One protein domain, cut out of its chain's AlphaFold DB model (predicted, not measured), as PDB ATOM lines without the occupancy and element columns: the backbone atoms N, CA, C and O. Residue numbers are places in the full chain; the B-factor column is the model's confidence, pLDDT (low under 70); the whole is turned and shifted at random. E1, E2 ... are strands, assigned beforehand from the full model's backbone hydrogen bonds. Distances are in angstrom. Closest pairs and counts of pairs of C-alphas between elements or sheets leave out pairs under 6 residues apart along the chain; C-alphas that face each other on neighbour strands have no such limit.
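What this domain is: This is residues 185 to 240 of the 240 residues of the protein "YDG domain-containing protein" of Fibrobacter sp (UniProt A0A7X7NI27). With little regular structure, this is a long, thin rod of two small hairpins, E1 with E2 and E3 with E4, joined by loops. Residues 211 to 216 stick out at one end, and the loops 191 to 202 and 227 to 236 reach toward the other. The printed part has 56 residues, 19 of them in four strands, E1 to E4, and no named helix; the class is all strand, both sheets antiparallel. It is loose, with a radius of gyration of the C-alphas of 14.0 A and spans of 45 by 16 by 14 A.

Where its parts are: E1, residues 185 to 190, begins at C-alpha 185 (199.341, 249.329, 169.257) and is 14.3 A long. E2, residues 203 to 209, measures 18.3 A. E3 is residues 224 to 226, 7.0 A, and E4 residues 237 to 239, 6.5 A, ending at C-alpha 239 (195.913, 240.521, 162.381).

How they stand to each other: E1 and E2 form an antiparallel hairpin; N 204 and O 189 are 2.8 A apart, within hydrogen-bond range. Residues 200 to 201 pair antiparallel with residues 224 to 225 of E3. The closest C-alphas of E2 and E3, Leu 203 and Gly 224, are 6.0 A apart. E3 and E4 form the other antiparallel hairpin, N 225 and O 238 at 2.9 A, within hydrogen-bond range.

The domain as a whole: The C-alphas farthest apart, Gly 214 and Asn 230, are 45.3 A apart. The printed part has no cut. The links E1 to E2 and E2 to E3 are long. Residue 240 alone is under pLDDT 70.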
ATOM      1  N   ILE A 185     199.517 248.898 170.646       90.12
ATOM      2  CA  ILE A 185     199.341 249.329 169.257       90.12
ATOM      3  C   ILE A 185     197.853 249.605 169.043       90.12
ATOM      4  O   ILE A 185     197.013 248.749 169.310       90.12
ATOM      5  N   THR A 186     197.525 250.794 168.549       90.12
ATOM      6  CA  THR A 186     196.145 251.218 168.261       90.12
ATOM      7  C   THR A 186     196.016 251.750 166.836       90.12
ATOM      8  O   THR A 186     197.017 251.975 166.164       90.12
ATOM      9  N   GLY A 187     194.789 251.935 166.336       89.31
ATOM     10  CA  GLY A 187     194.566 252.563 165.026       89.31
ATOM     11  C   GLY A 187     195.036 251.733 163.826       89.31
ATOM     12  O   GLY A 187     195.322 252.297 162.773       89.31
ATOM     13  N   VAL A 188     195.142 250.410 163.978       91.38
ATOM     14  CA  VAL A 188     195.337 249.501 162.842       91.38
ATOM     15  C   VAL A 188     194.005 249.356 162.116       91.38
ATOM     16  O   VAL A 188     192.990 249.025 162.729       91.38
ATOM     17  N   THR A 189     194.007 249.597 160.811       90.88
ATOM     18  CA  THR A 189     192.830 249.473 159.948       90.88
ATOM     19  C   THR A 189     193.111 248.505 158.810       90.88
ATOM     20  O   THR A 189     194.258 248.317 158.402       90.88
ATOM     21  N   ALA A 190     192.058 247.891 158.278       93.31
ATOM     22  CA  ALA A 190     192.128 247.087 157.069       93.31
ATOM     23  C   ALA A 190     191.487 247.851 155.911       93.31
ATOM     24  O   ALA A 190     190.395 248.395 156.063       93.31
ATOM     25  N   ALA A 191     192.166 247.890 154.769       92.25
ATOM     26  CA  ALA A 191     191.624 248.510 153.568       92.25
ATOM     27  C   ALA A 191     190.558 247.620 152.912       92.25
ATOM     28  O   ALA A 191     190.700 246.392 152.884       92.25
ATOM     29  N   ASP A 192     189.542 248.248 152.316       91.69
ATOM     30  CA  ASP A 192     188.631 247.567 151.400       91.69
ATOM     31  C   ASP A 192     189.400 246.966 150.216       91.69
ATOM     32  O   ASP A 192     190.446 247.468 149.792       91.69
ATOM     33  N   LYS A 193     188.874 245.872 149.662       90.56
ATOM     34  CA  LYS A 193     189.457 245.203 148.494       90.56
ATOM     35  C   LYS A 193     188.386 244.756 147.512       90.56
ATOM     36  O   LYS A 193     187.281 244.380 147.896       90.56
ATOM     37  N   VAL A 194     188.767 244.699 146.241       93.38
ATOM     38  CA  VAL A 194     187.994 243.986 145.221       93.38
ATOM     39  C   VAL A 194     188.054 242.484 145.513       93.38
ATOM     40  O   VAL A 194     189.095 241.950 145.912       93.38
ATOM     41  N   TYR A 195     186.927 241.794 145.336       92.69
ATOM     42  CA  TYR A 195     186.845 240.354 145.556       92.69
ATOM     43  C   TYR A 195     187.808 239.602 144.631       92.69
ATOM     44  O   TYR A 195     187.734 239.710 143.412       92.69
ATOM     45  N   ASN A 196     188.695 238.809 145.229       92.81
ATOM     46  CA  ASN A 196     189.696 238.007 144.523       92.81
ATOM     47  C   ASN A 196     189.755 236.558 145.042       92.81
ATOM     48  O   ASN A 196     190.749 235.864 144.851       92.81
ATOM     49  N   GLY A 197     188.720 236.116 145.762       93.31
ATOM     50  CA  GLY A 197     188.637 234.767 146.325       93.31
ATOM     51  C   GLY A 197     189.520 234.496 147.550       93.31
ATOM     52  O   GLY A 197     189.404 233.411 148.121       93.31
ATOM     53  N   THR A 198     190.347 235.450 147.999       93.94
ATOM     54  CA  THR A 198     191.225 235.284 149.172       93.94
ATOM     55  C   THR A 198     190.741 236.075 150.385       93.94
ATOM     56  O   THR A 198     190.099 237.122 150.262       93.94
ATOM     57  N   THR A 199     191.102 235.611 151.581       94.62
ATOM     58  CA  THR A 199     190.849 236.320 152.844       94.62
ATOM     59  C   THR A 199     191.909 237.367 153.171       94.62
ATOM     60  O   THR A 199     191.700 238.131 154.099       94.62
ATOM     61  N   ALA A 200     193.011 237.463 152.421       93.50
ATOM     62  CA  ALA A 200     194.090 238.407 152.720       93.50
ATOM     63  C   ALA A 200     193.587 239.863 152.765       93.50
ATOM     64  O   ALA A 200     192.921 240.317 151.823       93.50
ATOM     65  N   ALA A 201     193.929 240.563 153.846       92.44
ATOM     66  CA  ALA A 201     193.637 241.965 154.101       92.44
ATOM     67  C   ALA A 201     194.937 242.777 154.122       92.44
ATOM     68  O   ALA A 201     195.957 242.334 154.652       92.44
ATOM     69  N   THR A 202     194.892 243.986 153.562       91.56
ATOM     70  CA  THR A 202     196.013 244.929 153.651       91.56
ATOM     71  C   THR A 202     195.817 245.787 154.890       91.56
ATOM     72  O   THR A 202     194.843 246.536 154.966       91.56
ATOM     73  N   LEU A 203     196.726 245.659 155.855       92.50
ATOM     74  CA  LEU A 203     196.703 246.453 157.079       92.50
ATOM     75  C   LEU A 203     197.429 247.791 156.881       92.50
ATOM     76  O   LEU A 203     198.463 247.881 156.211       92.50
ATOM     77  N   SER A 204     196.894 248.841 157.491       89.50
ATOM     78  CA  SER A 204     197.480 250.179 157.516       89.50
ATOM     79  C   SER A 204     197.303 250.827 158.891       89.50
ATOM     80  O   SER A 204     196.613 250.282 159.752       89.50
ATOM     81  N   GLY A 205     197.953 251.971 159.112       88.44
ATOM     82  CA  GLY A 205     197.983 252.618 160.423       88.44
ATOM     83  C   GLY A 205     198.856 251.867 161.432       88.44
ATOM     84  O   GLY A 205     199.820 251.200 161.049       88.44
ATOM     85  N   GLY A 206     198.508 251.997 162.711       89.50
ATOM     86  CA  GLY A 206     199.291 251.496 163.839       89.50
ATOM     87  C   GLY A 206     200.053 252.611 164.554       89.50
ATOM     88  O   GLY A 206     201.075 253.092 164.073       89.50
ATOM     89  N   ASN A 207     199.567 252.981 165.735       89.56
ATOM     90  CA  ASN A 207     200.188 253.943 166.633       89.56
ATOM     91  C   ASN A 207     200.678 253.204 167.878       89.56
ATOM     92  O   ASN A 207     199.870 252.608 168.597       89.56
ATOM     93  N   LEU A 208     201.987 253.255 168.126       91.25
ATOM     94  CA  LEU A 208     202.585 252.764 169.364       91.25
ATOM     95  C   LEU A 208     202.361 253.771 170.493       91.25
ATOM     96  O   LEU A 208     202.546 254.973 170.323       91.25
ATOM     97  N   SER A 209     201.997 253.263 171.664       89.75
ATOM     98  CA  SER A 209     201.907 254.033 172.903       89.75
ATOM     99  C   SER A 209     202.534 253.258 174.060       89.75
ATOM    100  O   SER A 209     202.771 252.054 173.955       89.75
ATOM    101  N   GLY A 210     202.808 253.955 175.164       88.94
ATOM    102  CA  GLY A 210     203.437 253.363 176.348       88.94
ATOM    103  C   GLY A 210     204.965 253.320 176.304       88.94
ATOM    104  O   GLY A 210     205.572 252.823 177.247       88.94
ATOM    105  N   LEU A 211     205.584 253.887 175.264       89.62
ATOM    106  CA  LEU A 211     207.037 254.017 175.171       89.62
ATOM    107  C   LEU A 211     207.582 254.994 176.224       89.62
ATOM    108  O   LEU A 211     206.893 255.919 176.679       89.62
ATOM    109  N   VAL A 212     208.827 254.767 176.619       89.38
ATOM    110  CA  VAL A 212     209.636 255.659 177.447       89.38
ATOM    111  C   VAL A 212     210.671 256.346 176.557       89.38
ATOM    112  O   VAL A 212     211.084 255.819 175.525       89.38
ATOM    113  N   THR A 213     211.069 257.565 176.924       82.69
ATOM    114  CA  THR A 213     212.104 258.299 176.181       82.69
ATOM    115  C   THR A 213     213.394 257.479 176.150       82.69
ATOM    116  O   THR A 213     213.904 257.104 177.201       82.69
ATOM    117  N   GLY A 214     213.919 257.218 174.951       80.62
ATOM    118  CA  GLY A 214     215.094 256.367 174.735       80.62
ATOM    119  C   GLY A 214     214.768 254.948 174.260       80.62
ATOM    120  O   GLY A 214     215.664 254.278 173.749       80.62
ATOM    121  N   ASP A 215     213.508 254.506 174.343       87.38
ATOM    122  CA  ASP A 215     213.095 253.228 173.762       87.38
ATOM    123  C   ASP A 215     213.231 253.276 172.230       87.38
ATOM    124  O   ASP A 215     212.623 254.111 171.554       87.38
ATOM    125  N   ILE A 216     214.004 252.348 171.666       84.56
ATOM    126  CA  ILE A 216     214.118 252.157 170.216       84.56
ATOM    127  C   ILE A 216     213.182 251.014 169.829       84.56
ATOM    128  O   ILE A 216     213.506 249.842 170.016       84.56
ATOM    129  N   VAL A 217     212.003 251.354 169.303       87.50
ATOM    130  CA  VAL A 217     210.979 250.377 168.911       87.50
ATOM    131  C   VAL A 217     210.569 250.603 167.462       87.50
ATOM    132  O   VAL A 217     210.136 251.691 167.089       87.50
ATOM    133  N   THR A 218     210.659 249.550 166.653       85.62
ATOM    134  CA  THR A 218     210.219 249.565 165.254       85.62
ATOM    135  C   THR A 218     208.893 248.828 165.128       85.62
ATOM    136  O   THR A 218     208.811 247.637 165.429       85.62
ATOM    137  N   LEU A 219     207.854 249.512 164.642       85.56
ATOM    138  CA  LEU A 219     206.594 248.862 164.288       85.56
ATOM    139  C   LEU A 219     206.708 248.258 162.885       85.56
ATOM    140  O   LEU A 219     206.800 248.983 161.896       85.56
ATOM    141  N   THR A 220     206.673 246.931 162.792       86.38
ATOM    142  CA  THR A 220     206.597 246.230 161.502       86.38
ATOM    143  C   THR A 220     205.141 245.911 161.195       86.38
ATOM    144  O   THR A 220     204.418 245.426 162.065       86.38
ATOM    145  N   LYS A 221     204.690 246.192 159.968       83.62
ATOM    146  CA  LYS A 221     203.326 245.850 159.555       83.62
ATOM    147  C   LYS A 221     203.160 244.332 159.537       83.62
ATOM    148  O   LYS A 221     203.879 243.644 158.816       83.62
ATOM    149  N   GLY A 222     202.198 243.851 160.315       85.00
ATOM    150  CA  GLY A 222     201.759 242.462 160.296       85.00
ATOM    151  C   GLY A 222     200.923 242.126 159.062       85.00
ATOM    152  O   GLY A 222     200.677 242.965 158.187       85.00
ATOM    153  N   THR A 223     200.443 240.889 159.017       88.25
ATOM    154  CA  THR A 223     199.487 240.443 157.992       88.25
ATOM    155  C   THR A 223     198.076 240.442 158.564       88.25
ATOM    156  O   THR A 223     197.885 240.240 159.759       88.25
ATOM    157  N   GLY A 224     197.072 240.695 157.722       92.38
ATOM    158  CA  GLY A 224     195.665 240.651 158.119       92.38
ATOM    159  C   GLY A 224     194.870 239.667 157.273       92.38
ATOM    160  O   GLY A 224     195.180 239.455 156.098       92.38
ATOM    161  N   ALA A 225     193.804 239.106 157.839       95.12
ATOM    162  CA  ALA A 225     192.836 238.306 157.101       95.12
ATOM    163  C   ALA A 225     191.395 238.655 157.490       95.12
ATOM    164  O   ALA A 225     191.049 238.699 158.669       95.12
ATOM    165  N   PHE A 226     190.538 238.858 156.492       94.50
ATOM    166  CA  PHE A 226     189.091 238.922 156.663       94.50
ATOM    167  C   PHE A 226     188.550 237.562 157.121       94.50
ATOM    168  O   PHE A 226     188.944 236.525 156.590       94.50
ATOM    169  N   ALA A 227     187.563 237.563 158.019       95.25
ATOM    170  CA  ALA A 227     186.949 236.351 158.579       95.25
ATOM    171  C   ALA A 227     186.314 235.408 157.533       95.25
ATOM    172  O   ALA A 227     186.049 234.242 157.808       95.25
ATOM    173  N   SER A 228     186.041 235.904 156.323       93.25
ATOM    174  CA  SER A 228     185.523 235.114 155.206       93.25
ATOM    175  C   SER A 228     185.907 235.758 153.877       93.25
ATOM    176  O   SER A 228     186.038 236.982 153.796       93.25
ATOM    177  N   LYS A 229     186.019 234.953 152.817       92.19
ATOM    178  CA  LYS A 229     186.240 235.439 151.447       92.19
ATOM    179  C   LYS A 229     185.008 236.108 150.826       92.19
ATOM    180  O   LYS A 229     185.168 236.947 149.956       92.19
ATOM    181  N   ASN A 230     183.796 235.752 151.262       93.69
ATOM    182  CA  ASN A 230     182.541 236.164 150.610       93.69
ATOM    183  C   ASN A 230     182.379 237.696 150.581       93.69
ATOM    184  O   ASN A 230     182.914 238.375 151.444       93.69
ATOM    185  N   VAL A 231     181.650 238.289 149.643       91.62
ATOM    186  CA  VAL A 231     181.472 239.758 149.639       91.62
ATOM    187  C   VAL A 231     180.593 240.201 150.822       91.62
ATOM    188  O   VAL A 231     179.657 239.497 151.190       91.62
ATOM    189  N   GLY A 232     180.909 241.340 151.447       91.62
ATOM    190  CA  GLY A 232     180.125 241.933 152.540       91.62
ATOM    191  C   GLY A 232     180.816 243.154 153.154       91.62
ATOM    192  O   GLY A 232     182.014 243.340 152.952       91.62
ATOM    193  N   THR A 233     180.073 243.972 153.898       92.62
ATOM    194  CA  THR A 233     180.582 245.152 154.621       92.62
ATOM    195  C   THR A 233     180.863 244.822 156.091       92.62
ATOM    196  O   THR A 233     180.353 243.833 156.616       92.62
ATOM    197  N   GLY A 234     181.709 245.620 156.759       89.44
ATOM    198  CA  GLY A 234     181.978 245.473 158.198       89.44
ATOM    199  C   GLY A 234     182.613 244.134 158.590       89.44
ATOM    200  O   GLY A 234     182.397 243.638 159.695       89.44
ATOM    201  N   LYS A 235     183.358 243.505 157.674       91.94
ATOM    202  CA  LYS A 235     183.921 242.173 157.903       91.94
ATOM    203  C   LYS A 235     185.023 242.251 158.955       91.94
ATOM    204  O   LYS A 235     185.959 243.031 158.803       91.94
ATOM    205  N   ALA A 236     184.940 241.405 159.981       92.12
ATOM    206  CA  ALA A 236     185.993 241.292 160.984       92.12
ATOM    207  C   ALA A 236     187.330 240.907 160.327       92.12
ATOM    208  O   ALA A 236     187.364 240.050 159.435       92.12
ATOM    209  N   VAL A 237     188.413 241.541 160.778       92.25
ATOM    210  CA  VAL A 237     189.784 241.267 160.337       92.25
ATOM    211  C   VAL A 237     190.615 240.858 161.540       92.25
ATOM    212  O   VAL A 237     190.653 241.574 162.537       92.25
ATOM    213  N   THR A 238     191.298 239.725 161.423       89.88
ATOM    214  CA  THR A 238     192.286 239.273 162.405       89.88
ATOM    215  C   THR A 238     193.677 239.592 161.871       89.88
ATOM    216  O   THR A 238     193.975 239.270 160.719       89.88
ATOM    217  N   GLY A 239     194.507 240.247 162.686       82.81
ATOM    218  CA  GLY A 239     195.913 240.521 162.381       82.81
ATOM    219  C   GLY A 239     196.864 239.637 163.191       82.81
ATOM    220  O   GLY A 239     196.529 239.255 164.314       82.81
ATOM    221  N   CYS A 240     198.035 239.336 162.627       61.56
ATOM    222  CA  CYS A 240     199.179 238.712 163.302       61.56
ATOM    223  C   CYS A 240     200.464 239.478 162.983       61.56
ATOM    224  O   CYS A 240     200.609 239.926 161.815       61.56
TER     225      CYS A 240